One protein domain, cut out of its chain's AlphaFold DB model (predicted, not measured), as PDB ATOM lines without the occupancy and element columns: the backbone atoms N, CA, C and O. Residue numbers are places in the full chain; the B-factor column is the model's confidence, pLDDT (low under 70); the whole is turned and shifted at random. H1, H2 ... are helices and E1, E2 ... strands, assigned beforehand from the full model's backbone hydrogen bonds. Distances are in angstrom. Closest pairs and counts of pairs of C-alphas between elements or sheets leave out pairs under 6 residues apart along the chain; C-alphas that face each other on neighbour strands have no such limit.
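This is residues 99 to 116 and 126 to 199 of the 239 residues of the protein "Cation-transporting ATPase" of Drosophila melanogaster (UniProt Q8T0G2). What shape appears first? A small sheet of E3, E4 and E5 makes a wall on one side, while E1, hairpin partner of E2, lies near the middle with H4 packed on it. H1 and H3 lie far out, and residues 181 to 188 stick out. What is it made of? The printed part has 92 residues with four named helices and five named strands, in the order H1 H2 E1 E2 E3 E4 E5 H3 H4; the class is mixed, and the sheets, ordered E3 - E4 - E5 and E1 - E2, are antiparallel. How large is it? It is compact, with a radius of gyration of the C-alphas of 13.8 A and spans of 36 by 34 by 27 A.

How is the larger sheet built? E3, residues 145 to 151, E4, residues 154 to 159, and E5, residues 164 to 167, form a meander, each strand the antiparallel neighbour of the one before. In the hairpin of E3 and E4, N 149 and O 156 are within hydrogen-bond range at 3.0 A; in that of E4 and E5, N 157 and O 166 are at 2.8 A. What else pairs? E1, residues 131 to 133, and E2, residues 141 to 143, are an antiparallel hairpin, with N 141 and O 133 within hydrogen-bond range at 3.0 A. Residues 99 to 100 pair antiparallel with residues 145 to 146 of E3. Where is H4, residues 188 to 198? Its closest C-alphas with E1 are those of Ser 193 and Leu 131, 5.9 A apart, and it only grazes the larger sheet with residues 197 to 198. How do the other helices stand? H1, residues 101 to 114, only just touches H4, with 3 pairs of C-alphas within 8 A, made by its residues 107 to 111 alone; the closest are those of Leu 108 and Ile 192, 7.1 A apart, and the lines are only just about perpendicular at 71 degrees. H2, residues 126 to 129, only just touches H4, with 3 pairs of C-alphas within 8 A, the closest those of Val 128 and His 189, 6.2 A apart; H3, residues 177 to 181, touches no helix.

Where are the anchors? C-alpha 101, where H1 begins, is at (-33.426, 34.681, -3.791), and C-alpha 198, where H4 ends, is at (-48.709, 28.608, 0.041). How long are the longer elements? From first to last C-alpha, E3 is 20.0 A, H1 19.9 A, E4 15.7 A and H4 15.1 A. Are the helix backbones well formed? In H1, H3 and H4 every O i to N i+4 pair is within hydrogen-bond range; H2 is too short for such a pair.

Is anything missing? Residues 117 to 125 are not printed, and C-alphas 116 and 126 are 20.9 A apart across the cut. Are there long links? Of the links that are printed whole, none is long. Where is confidence low? The mean pLDDT of the printed part is 74.7, with residues 102 to 116 and 126 to 144 under 70.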
ATOM      1  N   LEU A  99     -39.424  31.994  -8.330       80.50
ATOM      2  CA  LEU A  99     -39.043  32.510  -7.024       80.50
ATOM      3  C   LEU A  99     -37.530  32.360  -6.885       80.50
ATOM      4  O   LEU A  99     -37.040  31.276  -6.583       80.50
ATOM      5  N   THR A 100     -36.796  33.437  -7.143       77.88
ATOM      6  CA  THR A 100     -35.344  33.527  -6.920       77.88
ATOM      7  C   THR A 100     -35.070  34.248  -5.606       77.88
ATOM      8  O   THR A 100     -35.880  35.066  -5.176       77.88
ATOM      9  N   SER A 101     -33.915  33.998  -4.994       70.06
ATOM     10  CA  SER A 101     -33.426  34.681  -3.791       70.06
ATOM     11  C   SER A 101     -33.634  36.207  -3.789       70.06
ATOM     12  O   SER A 101     -34.078  36.760  -2.789       70.06
ATOM     13  N   SER A 102     -33.378  36.891  -4.905       68.25
ATOM     14  CA  SER A 102     -33.609  38.336  -5.057       68.25
ATOM     15  C   SER A 102     -35.092  38.718  -5.004       68.25
ATOM     16  O   SER A 102     -35.473  39.620  -4.262       68.25
ATOM     17  N   ASN A 103     -35.941  37.999  -5.744       68.19
ATOM     18  CA  ASN A 103     -37.390  38.202  -5.727       68.19
ATOM     19  C   ASN A 103     -37.952  37.923  -4.329       68.19
ATOM     20  O   ASN A 103     -38.788  38.679  -3.852       68.19
ATOM     21  N   LEU A 104     -37.445  36.895  -3.642       66.94
ATOM     22  CA  LEU A 104     -37.819  36.604  -2.262       66.94
ATOM     23  C   LEU A 104     -37.471  37.767  -1.337       66.94
ATOM     24  O   LEU A 104     -38.355  38.191  -0.610       66.94
ATOM     25  N   LYS A 105     -36.254  38.330  -1.403       65.00
ATOM     26  CA  LYS A 105     -35.875  39.509  -0.597       65.00
ATOM     27  C   LYS A 105     -36.846  40.671  -0.797       65.00
ATOM     28  O   LYS A 105     -37.379  41.182   0.175       65.00
ATOM     29  N   THR A 106     -37.168  41.011  -2.043       69.69
ATOM     30  CA  THR A 106     -38.119  42.104  -2.315       69.69
ATOM     31  C   THR A 106     -39.549  41.805  -1.849       69.69
ATOM     32  O   THR A 106     -40.257  42.715  -1.429       69.69
ATOM     33  N   LEU A 107     -40.003  40.547  -1.915       68.38
ATOM     34  CA  LEU A 107     -41.316  40.152  -1.388       68.38
ATOM     35  C   LEU A 107     -41.329  40.134   0.145       68.38
ATOM     36  O   LEU A 107     -42.308  40.568   0.740       68.38
ATOM     37  N   LEU A 108     -40.234  39.696   0.765       67.19
ATOM     38  CA  LEU A 108     -40.011  39.735   2.209       67.19
ATOM     39  C   LEU A 108     -40.014  41.172   2.725       67.19
ATOM     40  O   LEU A 108     -40.714  41.455   3.685       67.19
ATOM     41  N   GLU A 109     -39.293  42.081   2.068       66.81
ATOM     42  CA  GLU A 109     -39.263  43.509   2.407       66.81
ATOM     43  C   GLU A 109     -40.654  44.144   2.277       66.81
ATOM     44  O   GLU A 109     -41.076  44.893   3.154       66.81
ATOM     45  N   LYS A 110     -41.414  43.799   1.225       68.81
ATOM     46  CA  LYS A 110     -42.803  44.260   1.058       68.81
ATOM     47  C   LYS A 110     -43.741  43.726   2.140       68.81
ATOM     48  O   LYS A 110     -44.561  44.487   2.649       68.81
ATOM     49  N   GLU A 111     -43.640  42.445   2.499       63.22
ATOM     50  CA  GLU A 111     -44.423  41.889   3.610       63.22
ATOM     51  C   GLU A 111     -44.002  42.503   4.953       63.22
ATOM     52  O   GLU A 111     -44.863  42.858   5.753       63.22
ATOM     53  N   GLN A 112     -42.706  42.714   5.191       61.78
ATOM     54  CA  GLN A 112     -42.198  43.353   6.410       61.78
ATOM     55  C   GLN A 112     -42.689  44.798   6.550       61.78
ATOM     56  O   GLN A 112     -43.143  45.165   7.629       61.78
ATOM     57  N   GLN A 113     -42.712  45.579   5.467       57.00
ATOM     58  CA  GLN A 113     -43.285  46.933   5.464       57.00
ATOM     59  C   GLN A 113     -44.787  46.941   5.783       57.00
ATOM     60  O   GLN A 113     -45.277  47.871   6.418       57.00
ATOM     61  N   SER A 114     -45.533  45.895   5.408       54.38
ATOM     62  CA  SER A 114     -46.937  45.754   5.829       54.38
ATOM     63  C   SER A 114     -47.099  45.358   7.308       54.38
ATOM     64  O   SER A 114     -48.167  45.563   7.885       54.38
ATOM     65  N   ILE A 115     -46.039  44.826   7.934       54.12
ATOM     66  CA  ILE A 115     -45.998  44.302   9.310       54.12
ATOM     67  C   ILE A 115     -45.276  45.271  10.280       54.12
ATOM     68  O   ILE A 115     -45.158  44.965  11.466       54.12
ATOM     69  N   GLU A 116     -44.857  46.474   9.857       47.72
ATOM     70  CA  GLU A 116     -44.279  47.517  10.731       47.72
ATOM     71  C   GLU A 116     -45.289  48.063  11.771       47.72
ATOM     72  O   GLU A 116     -45.805  49.176  11.697       47.72
ATOM     73  N   GLU A 126     -29.100  36.223   5.459       44.97
ATOM     74  CA  GLU A 126     -28.522  35.147   4.631       44.97
ATOM     75  C   GLU A 126     -29.220  33.787   4.797       44.97
ATOM     76  O   GLU A 126     -29.363  33.050   3.821       44.97
ATOM     77  N   ASN A 127     -29.763  33.482   5.982       42.81
ATOM     78  CA  ASN A 127     -30.510  32.238   6.227       42.81
ATOM     79  C   ASN A 127     -31.963  32.271   5.700       42.81
ATOM     80  O   ASN A 127     -32.639  31.242   5.674       42.81
ATOM     81  N   VAL A 128     -32.437  33.434   5.236       48.22
ATOM     82  CA  VAL A 128     -33.812  33.665   4.747       48.22
ATOM     83  C   VAL A 128     -34.002  33.208   3.291       48.22
ATOM     84  O   VAL A 128     -35.120  33.018   2.820       48.22
ATOM     85  N   LEU A 129     -32.909  32.964   2.566       47.41
ATOM     86  CA  LEU A 129     -32.930  32.637   1.134       47.41
ATOM     87  C   LEU A 129     -33.271  31.179   0.811       47.41
ATOM     88  O   LEU A 129     -33.221  30.774  -0.351       47.41
ATOM     89  N   GLN A 130     -33.600  30.380   1.821       50.84
ATOM     90  CA  GLN A 130     -33.921  28.978   1.646       50.84
ATOM     91  C   GLN A 130     -35.428  28.765   1.741       50.84
ATOM     92  O   GLN A 130     -36.001  28.632   2.820       50.84
ATOM     93  N   LEU A 131     -36.069  28.711   0.577       54.34
ATOM     94  CA  LEU A 131     -37.478  28.364   0.478       54.34
ATOM     95  C   LEU A 131     -37.680  26.923   0.944       54.34
ATOM     96  O   LEU A 131     -37.034  26.022   0.412       54.34
ATOM     97  N   SER A 132     -38.545  26.704   1.928       53.59
ATOM     98  CA  SER A 132     -38.838  25.385   2.478       53.59
ATOM     99  C   SER A 132     -40.016  24.765   1.726       53.59
ATOM    100  O   SER A 132     -41.176  25.062   1.997       53.59
ATOM    101  N   VAL A 133     -39.732  23.886   0.759       57.91
ATOM    102  CA  VAL A 133     -40.785  23.196  -0.009       57.91
ATOM    103  C   VAL A 133     -40.855  21.723   0.364       57.91
ATOM    104  O   VAL A 133     -39.839  21.026   0.390       57.91
ATOM    105  N   HIS A 134     -42.073  21.269   0.664       65.94
ATOM    106  CA  HIS A 134     -42.381  19.902   1.063       65.94
ATOM    107  C   HIS A 134     -43.031  19.143  -0.098       65.94
ATOM    108  O   HIS A 134     -44.071  19.546  -0.620       65.94
ATOM    109  N   PHE A 135     -42.400  18.047  -0.516       62.47
ATOM    110  CA  PHE A 135     -42.880  17.230  -1.631       62.47
ATOM    111  C   PHE A 135     -43.497  15.912  -1.148       62.47
ATOM    112  O   PHE A 135     -44.577  15.540  -1.605       62.47
ATOM    113  N   THR A 136     -42.840  15.162  -0.252       56.09
ATOM    114  CA  THR A 136     -43.322  13.808   0.136       56.09
ATOM    115  C   THR A 136     -42.811  13.297   1.488       56.09
ATOM    116  O   THR A 136     -43.409  12.396   2.063       56.09
ATOM    117  N   SER A 137     -41.719  13.847   2.008       55.12
ATOM    118  CA  SER A 137     -41.127  13.485   3.298       55.12
ATOM    119  C   SER A 137     -40.843  14.782   4.030       55.12
ATOM    120  O   SER A 137     -40.326  15.675   3.362       55.12
ATOM    121  N   ALA A 138     -41.105  14.865   5.342       52.16
ATOM    122  CA  ALA A 138     -41.021  16.049   6.225       52.16
ATOM    123  C   ALA A 138     -39.707  16.882   6.187       52.16
ATOM    124  O   ALA A 138     -39.484  17.773   7.001       52.16
ATOM    125  N   GLN A 139     -38.816  16.597   5.247       57.03
ATOM    126  CA  GLN A 139     -37.684  17.389   4.822       57.03
ATOM    127  C   GLN A 139     -38.121  18.494   3.861       57.03
ATOM    128  O   GLN A 139     -38.471  18.274   2.700       57.03
ATOM    129  N   PHE A 140     -38.035  19.719   4.353       63.72
ATOM    130  CA  PHE A 140     -38.147  20.899   3.523       63.72
ATOM    131  C   PHE A 140     -36.868  21.070   2.706       63.72
ATOM    132  O   PHE A 140     -35.796  21.333   3.259       63.72
ATOM    133  N   LYS A 141     -36.964  20.915   1.380       65.81
ATOM    134  CA  LYS A 141     -35.810  21.141   0.509       65.81
ATOM    135  C   LYS A 141     -35.599  22.634   0.388       65.81
ATOM    136  O   LYS A 141     -36.471  23.350  -0.088       65.81
ATOM    137  N   LYS A 142     -34.425  23.063   0.817       65.31
ATOM    138  CA  LYS A 142     -34.024  24.451   0.838       65.31
ATOM    139  C   LYS A 142     -33.399  24.846  -0.510       65.31
ATOM    140  O   LYS A 142     -32.297  24.401  -0.822       65.31
ATOM    141  N   CYS A 143     -34.096  25.658  -1.309       65.56
ATOM    142  CA  CYS A 143     -33.672  26.033  -2.670       65.56
ATOM    143  C   CYS A 143     -33.497  27.555  -2.824       65.56
ATOM    144  O   CYS A 143     -34.319  28.316  -2.322       65.56
ATOM    145  N   SER A 144     -32.463  27.986  -3.561       67.62
ATOM    146  CA  SER A 144     -32.185  29.402  -3.885       67.62
ATOM    147  C   SER A 144     -33.018  29.942  -5.054       67.62
ATOM    148  O   SER A 144     -33.223  31.151  -5.181       67.62
ATOM    149  N   SER A 145     -33.496  29.045  -5.917       77.88
ATOM    150  CA  SER A 145     -34.471  29.336  -6.957       77.88
ATOM    151  C   SER A 145     -35.429  28.160  -7.093       77.88
ATOM    152  O   SER A 145     -35.000  27.003  -7.122       77.88
ATOM    153  N   ILE A 146     -36.727  28.444  -7.161       84.62
ATOM    154  CA  ILE A 146     -37.746  27.448  -7.478       84.62
ATOM    155  C   ILE A 146     -38.723  27.999  -8.505       84.62
ATOM    156  O   ILE A 146     -39.002  29.197  -8.570       84.62
ATOM    157  N   ARG A 147     -39.280  27.098  -9.305       89.25
ATOM    158  CA  ARG A 147     -40.289  27.412 -10.310       89.25
ATOM    159  C   ARG A 147     -41.595  26.806  -9.839       89.25
ATOM    160  O   ARG A 147     -41.652  25.592  -9.634       89.25
ATOM    161  N   ILE A 148     -42.613  27.636  -9.651       90.94
ATOM    162  CA  ILE A 148     -43.924  27.195  -9.183       90.94
ATOM    163  C   ILE A 148     -45.034  27.650 -10.121       90.94
ATOM    164  O   ILE A 148     -44.923  28.674 -10.788       90.94
ATOM    165  N   PHE A 149     -46.137  26.916 -10.156       93.75
ATOM    166  CA  PHE A 149     -47.380  27.403 -10.745       93.75
ATOM    167  C   PHE A 149     -48.576  26.924  -9.923       93.75
ATOM    168  O   PHE A 149     -48.510  25.901  -9.242       93.75
ATOM    169  N   ARG A 150     -49.686  27.666  -9.996       91.56
ATOM    170  CA  ARG A 150     -50.935  27.323  -9.304       91.56
ATOM    171  C   ARG A 150     -51.998  26.859 -10.292       91.56
ATOM    172  O   ARG A 150     -52.359  27.588 -11.224       91.56
ATOM    173  N   CYS A 151     -52.540  25.666 -10.078       91.69
ATOM    174  CA  CYS A 151     -53.658  25.131 -10.849       91.69
ATOM    175  C   CYS A 151     -54.704  24.551  -9.898       91.69
ATOM    176  O   CYS A 151     -54.348  23.787  -9.013       91.69
ATOM    177  N   LYS A 152     -55.978  24.933 -10.066       88.06
ATOM    178  CA  LYS A 152     -57.088  24.497  -9.195       88.06
ATOM    179  C   LYS A 152     -56.798  24.648  -7.690       88.06
ATOM    180  O   LYS A 152     -57.053  23.743  -6.915       88.06
ATOM    181  N   GLN A 153     -56.227  25.787  -7.292       86.19
ATOM    182  CA  GLN A 153     -55.783  26.069  -5.913       86.19
ATOM    183  C   GLN A 153     -54.676  25.154  -5.361       86.19
ATOM    184  O   GLN A 153     -54.260  25.316  -4.220       86.19
ATOM    185  N   LEU A 154     -54.124  24.253  -6.176       88.69
ATOM    186  CA  LEU A 154     -52.951  23.460  -5.835       88.69
ATOM    187  C   LEU A 154     -51.687  24.139  -6.358       88.69
ATOM    188  O   LEU A 154     -51.652  24.644  -7.487       88.69
ATOM    189  N   VAL A 155     -50.642  24.137  -5.534       89.69
ATOM    190  CA  VAL A 155     -49.326  24.668  -5.888       89.69
ATOM    191  C   VAL A 155     -48.442  23.518  -6.354       89.69
ATOM    192  O   VAL A 155     -48.283  22.522  -5.651       89.69
ATOM    193  N   TYR A 156     -47.852  23.663  -7.533       91.31
ATOM    194  CA  TYR A 156     -46.897  22.713  -8.088       91.31
ATOM    195  C   TYR A 156     -45.527  23.364  -8.146       91.31
ATOM    196  O   TYR A 156     -45.405  24.484  -8.641       91.31
ATOM    197  N   ALA A 157     -44.505  22.657  -7.681       90.25
ATOM    198  CA  ALA A 157     -43.116  23.086  -7.725       90.25
ATOM    199  C   ALA A 157     -42.283  22.174  -8.623       90.25
ATOM    200  O   ALA A 157     -42.501  20.964  -8.699       90.25
ATOM    201  N   TRP A 158     -41.314  22.769  -9.309       89.56
ATOM    202  CA  TRP A 158     -40.337  22.041 -10.104       89.56
ATOM    203  C   TRP A 158     -39.331  21.324  -9.202       89.56
ATOM    204  O   TRP A 158     -38.707  21.948  -8.340       89.56
ATOM    205  N   ASN A 159     -39.150  20.022  -9.420       86.31
ATOM    206  CA  ASN A 159     -38.134  19.233  -8.738       86.31
ATOM    207  C   ASN A 159     -37.001  18.869  -9.711       86.31
ATOM    208  O   ASN A 159     -37.194  18.069 -10.625       86.31
ATOM    209  N   ASN A 160     -35.804  19.416  -9.472       84.06
ATOM    210  CA  ASN A 160     -34.612  19.158 -10.294       84.06
ATOM    211  C   ASN A 160     -34.158  17.690 -10.272       84.06
ATOM    212  O   ASN A 160     -33.520  17.243 -11.214       84.06
ATOM    213  N   ASN A 161     -34.469  16.932  -9.215       83.25
ATOM    214  CA  ASN A 161     -34.024  15.541  -9.107       83.25
ATOM    215  C   ASN A 161     -34.845  14.624 -10.026       83.25
ATOM    216  O   ASN A 161     -34.323  13.661 -10.573       83.25
ATOM    217  N   THR A 162     -36.140  14.915 -10.177       81.44
ATOM    218  CA  THR A 162     -37.075  14.108 -10.976       81.44
ATOM    219  C   THR A 162     -37.419  14.751 -12.319       81.44
ATOM    220  O   THR A 162     -38.160  14.150 -13.092       81.44
ATOM    221  N   ASN A 163     -36.900  15.957 -12.601       86.19
ATOM    222  CA  ASN A 163     -37.188  16.770 -13.789       86.19
ATOM    223  C   ASN A 163     -38.687  16.882 -14.095       86.19
ATOM    224  O   ASN A 163     -39.125  16.797 -15.246       86.19
ATOM    225  N   ARG A 164     -39.496  17.027 -13.040       88.75
ATOM    226  CA  ARG A 164     -40.957  17.062 -13.125       88.75
ATOM    227  C   ARG A 164     -41.537  18.058 -12.133       88.75
ATOM    228  O   ARG A 164     -40.975  18.318 -11.071       88.75
ATOM    229  N   PHE A 165     -42.707  18.582 -12.483       90.62
ATOM    230  CA  PHE A 165     -43.532  19.327 -11.546       90.62
ATOM    231  C   PHE A 165     -44.232  18.366 -10.593       90.62
ATOM    232  O   PHE A 165     -44.867  17.403 -11.023       90.62
ATOM    233  N   GLN A 166     -44.107  18.645  -9.303       88.81
ATOM    234  CA  GLN A 166     -44.716  17.880  -8.226       88.81
ATOM    235  C   GLN A 166     -45.589  18.804  -7.389       88.81
ATOM    236  O   GLN A 166     -45.252  19.972  -7.179       88.81
ATOM    237  N   ARG A 167     -46.724  18.282  -6.930       89.31
ATOM    238  CA  ARG A 167     -47.592  18.992  -5.998       89.31
ATOM    239  C   ARG A 167     -46.817  19.255  -4.707       89.31
ATOM    240  O   ARG A 167     -46.181  18.352  -4.169       89.31
ATOM    241  N   ILE A 168     -46.865  20.497  -4.243       86.06
ATOM    242  CA  ILE A 168     -46.401  20.843  -2.905       86.06
ATOM    243  C   ILE A 168     -47.474  20.355  -1.944       86.06
ATOM    244  O   ILE A 168     -48.637  20.750  -2.048       86.06
ATOM    245  N   ASN A 169     -47.075  19.481  -1.033       82.12
ATOM    246  CA  ASN A 169     -47.975  18.928  -0.037       82.12
ATOM    247  C   ASN A 169     -47.823  19.686   1.276       82.12
ATOM    248  O   ASN A 169     -46.758  20.234   1.575       82.12
ATOM    249  N   GLY A 170     -48.900  19.713   2.056       77.75
ATOM    250  CA  GLY A 170     -48.846  20.216   3.415       77.75
ATOM    251  C   GLY A 170     -48.121  19.227   4.321       77.75
ATOM    252  O   GLY A 170     -47.377  18.350   3.880       77.75
ATOM    253  N   LEU A 171     -48.359  19.364   5.621       78.50
ATOM    254  CA  LEU A 171     -47.880  18.404   6.615       78.50
ATOM    255  C   LEU A 171     -48.770  17.136   6.677       78.50
ATOM    256  O   LEU A 171     -48.550  16.242   7.484       78.50
ATOM    257  N   ASP A 172     -49.767  17.034   5.804       75.56
ATOM    258  CA  ASP A 172     -50.813  16.013   5.791       75.56
ATOM    259  C   ASP A 172     -50.349  14.625   5.319       75.56
ATOM    260  O   ASP A 172     -50.981  13.624   5.650       75.56
ATOM    261  N   LEU A 173     -49.236  14.535   4.586       78.19
ATOM    262  CA  LEU A 173     -48.773  13.289   3.968       78.19
ATOM    263  C   LEU A 173     -47.434  12.811   4.542       78.19
ATOM    264  O   LEU A 173     -46.444  13.539   4.517       78.19
ATOM    265  N   ASN A 174     -47.398  11.545   4.982       78.62
ATOM    266  CA  ASN A 174     -46.198  10.825   5.439       78.62
ATOM    267  C   ASN A 174     -45.423  11.505   6.583       78.62
ATOM    268  O   ASN A 174     -44.189  11.457   6.623       78.62
ATOM    269  N   ILE A 175     -46.133  12.123   7.533       81.00
ATOM    270  CA  ILE A 175     -45.515  12.751   8.707       81.00
ATOM    271  C   ILE A 175     -45.817  11.939   9.969       81.00
ATOM    272  O   ILE A 175     -46.987  11.739  10.299       81.00
ATOM    273  N   PRO A 176     -44.788  11.476  10.705       84.31
ATOM    274  CA  PRO A 176     -45.003  10.734  11.938       84.31
ATOM    275  C   PRO A 176     -45.564  11.646  13.034       84.31
ATOM    276  O   PRO A 176     -45.176  12.807  13.153       84.31
ATOM    277  N   CYS A 177     -46.412  11.100  13.909       85.12
ATOM    278  CA  CYS A 177     -46.981  11.853  15.032       85.12
ATOM    279  C   CYS A 177     -45.907  12.487  15.931       85.12
ATOM    280  O   CYS A 177     -46.128  13.563  16.482       85.12
ATOM    281  N   SER A 178     -44.734  11.860  16.060       87.69
ATOM    282  CA  SER A 178     -43.604  12.393  16.830       87.69
ATOM    283  C   SER A 178     -43.145  13.769  16.346       87.69
ATOM    284  O   SER A 178     -42.798  14.607  17.175       87.69
ATOM    285  N   TYR A 179     -43.206  14.033  15.036       84.31
ATOM    286  CA  TYR A 179     -42.859  15.332  14.469       84.31
ATOM    287  C   TYR A 179     -43.715  16.439  15.085       84.31
ATOM    288  O   TYR A 179     -43.170  17.442  15.540       84.31
ATOM    289  N   TYR A 180     -45.033  16.229  15.163       84.75
ATOM    290  CA  TYR A 180     -45.984  17.199  15.709       84.75
ATOM    291  C   TYR A 180     -45.783  17.453  17.201       84.75
ATOM    292  O   TYR A 180     -45.803  18.605  17.625       84.75
ATOM    293  N   HIS A 181     -45.517  16.404  17.983       88.06
ATOM    294  CA  HIS A 181     -45.275  16.530  19.425       88.06
ATOM    295  C   HIS A 181     -43.999  17.323  19.752       88.06
ATOM    296  O   HIS A 181     -43.875  17.868  20.846       88.06
ATOM    297  N   GLN A 182     -43.047  17.390  18.818       86.88
ATOM    298  CA  GLN A 182     -41.785  18.112  18.986       86.88
ATOM    299  C   GLN A 182     -41.848  19.571  18.503       86.88
ATOM    300  O   GLN A 182     -40.915  20.332  18.761       86.88
ATOM    301  N   GLN A 183     -42.921  19.991  17.819       82.81
ATOM    302  CA  GLN A 183     -43.023  21.355  17.295       82.81
ATOM    303  C   GLN A 183     -43.298  22.369  18.413       82.81
ATOM    304  O   GLN A 183     -44.217  22.200  19.209       82.81
ATOM    305  N   ARG A 184     -42.540  23.472  18.432       84.12
ATOM    306  CA  ARG A 184     -42.711  24.593  19.383       84.12
ATOM    307  C   ARG A 184     -43.109  25.914  18.709       84.12
ATOM    308  O   ARG A 184     -42.900  26.985  19.265       84.12
ATOM    309  N   GLY A 185     -43.714  25.824  17.525       82.31
ATOM    310  CA  GLY A 185     -44.047  26.975  16.685       82.31
ATOM    311  C   GLY A 185     -42.932  27.323  15.700       82.31
ATOM    312  O   GLY A 185     -41.784  26.909  15.862       82.31
ATOM    313  N   LEU A 186     -43.295  28.044  14.639       82.12
ATOM    314  CA  LEU A 186     -42.368  28.409  13.572       82.12
ATOM    315  C   LEU A 186     -41.720  29.772  13.824       82.12
ATOM    316  O   LEU A 186     -42.426  30.700  14.224       82.12
ATOM    317  N   PRO A 187     -40.432  29.948  13.495       82.56
ATOM    318  CA  PRO A 187     -39.808  31.261  13.497       82.56
ATOM    319  C   PRO A 187     -40.375  32.141  12.369       82.56
ATOM    320  O   PRO A 187     -40.778  31.647  11.315       82.56
ATOM    321  N   VAL A 188     -40.371  33.461  12.573       79.31
ATOM    322  CA  VAL A 188     -41.006  34.448  11.673       79.31
ATOM    323  C   VAL A 188     -40.531  34.318  10.222       79.31
ATOM    324  O   VAL A 188     -41.343  34.317   9.302       79.31
ATOM    325  N   HIS A 189     -39.230  34.131   9.996       73.25
ATOM    326  CA  HIS A 189     -38.681  33.981   8.644       73.25
ATOM    327  C   HIS A 189     -39.240  32.748   7.912       73.25
ATOM    328  O   HIS A 189     -39.473  32.792   6.705       73.25
ATOM    329  N   GLU A 190     -39.486  31.651   8.635       76.56
ATOM    330  CA  GLU A 190     -40.065  30.440   8.060       76.56
ATOM    331  C   GLU A 190     -41.561  30.622   7.796       76.56
ATOM    332  O   GLU A 190     -42.062  30.146   6.777       76.56
ATOM    333  N   GLN A 191     -42.265  31.360   8.661       78.50
ATOM    334  CA  GLN A 191     -43.662  31.731   8.428       78.50
ATOM    335  C   GLN A 191     -43.812  32.532   7.130       78.50
ATOM    336  O   GLN A 191     -44.644  32.175   6.297       78.50
ATOM    337  N   ILE A 192     -42.975  33.556   6.924       76.31
ATOM    338  CA  ILE A 192     -43.024  34.380   5.710       76.31
ATOM    339  C   ILE A 192     -42.652  33.552   4.473       76.31
ATOM    340  O   ILE A 192     -43.360  33.571   3.469       76.31
ATOM    341  N   SER A 193     -41.587  32.747   4.553       76.38
ATOM    342  CA  SER A 193     -41.179  31.852   3.460       76.38
ATOM    343  C   SER A 193     -42.319  30.916   3.035       76.38
ATOM    344  O   SER A 193     -42.628  30.795   1.847       76.38
ATOM    345  N   ARG A 194     -43.022  30.315   4.005       80.12
ATOM    346  CA  ARG A 194     -44.195  29.474   3.738       80.12
ATOM    347  C   ARG A 194     -45.366  30.281   3.173       80.12
ATOM    348  O   ARG A 194     -45.996  29.798   2.237       80.12
ATOM    349  N   ARG A 195     -45.636  31.495   3.662       81.19
ATOM    350  CA  ARG A 195     -46.695  32.373   3.125       81.19
ATOM    351  C   ARG A 195     -46.460  32.728   1.659       81.19
ATOM    352  O   ARG A 195     -47.388  32.647   0.864       81.19
ATOM    353  N   ILE A 196     -45.219  32.980   1.249       79.75
ATOM    354  CA  ILE A 196     -44.892  33.240  -0.164       79.75
ATOM    355  C   ILE A 196     -45.240  32.029  -1.059       79.75
ATOM    356  O   ILE A 196     -45.751  32.187  -2.175       79.75
ATOM    357  N   VAL A 197     -44.997  30.802  -0.581       79.44
ATOM    358  CA  VAL A 197     -45.269  29.563  -1.338       79.44
ATOM    359  C   VAL A 197     -46.745  29.182  -1.323       79.44
ATOM    360  O   VAL A 197     -47.336  28.940  -2.377       79.44
ATOM    361  N   PHE A 198     -47.347  29.105  -0.140       82.38
ATOM    362  CA  PHE A 198     -48.709  28.608   0.041       82.38
ATOM    363  C   PHE A 198     -49.763  29.693  -0.200       82.38
ATOM    364  O   PHE A 198     -50.852  29.379  -0.671       82.38
ATOM    365  N   GLY A 199     -49.402  30.960  -0.018       84.56
ATOM    366  CA  GLY A 199     -50.329  32.085   0.021       84.56
ATOM    367  C   GLY A 199     -50.886  32.315   1.424       84.56
ATOM    368  O   GLY A 199     -50.523  31.631   2.385       84.56
TER     369      GLY A 199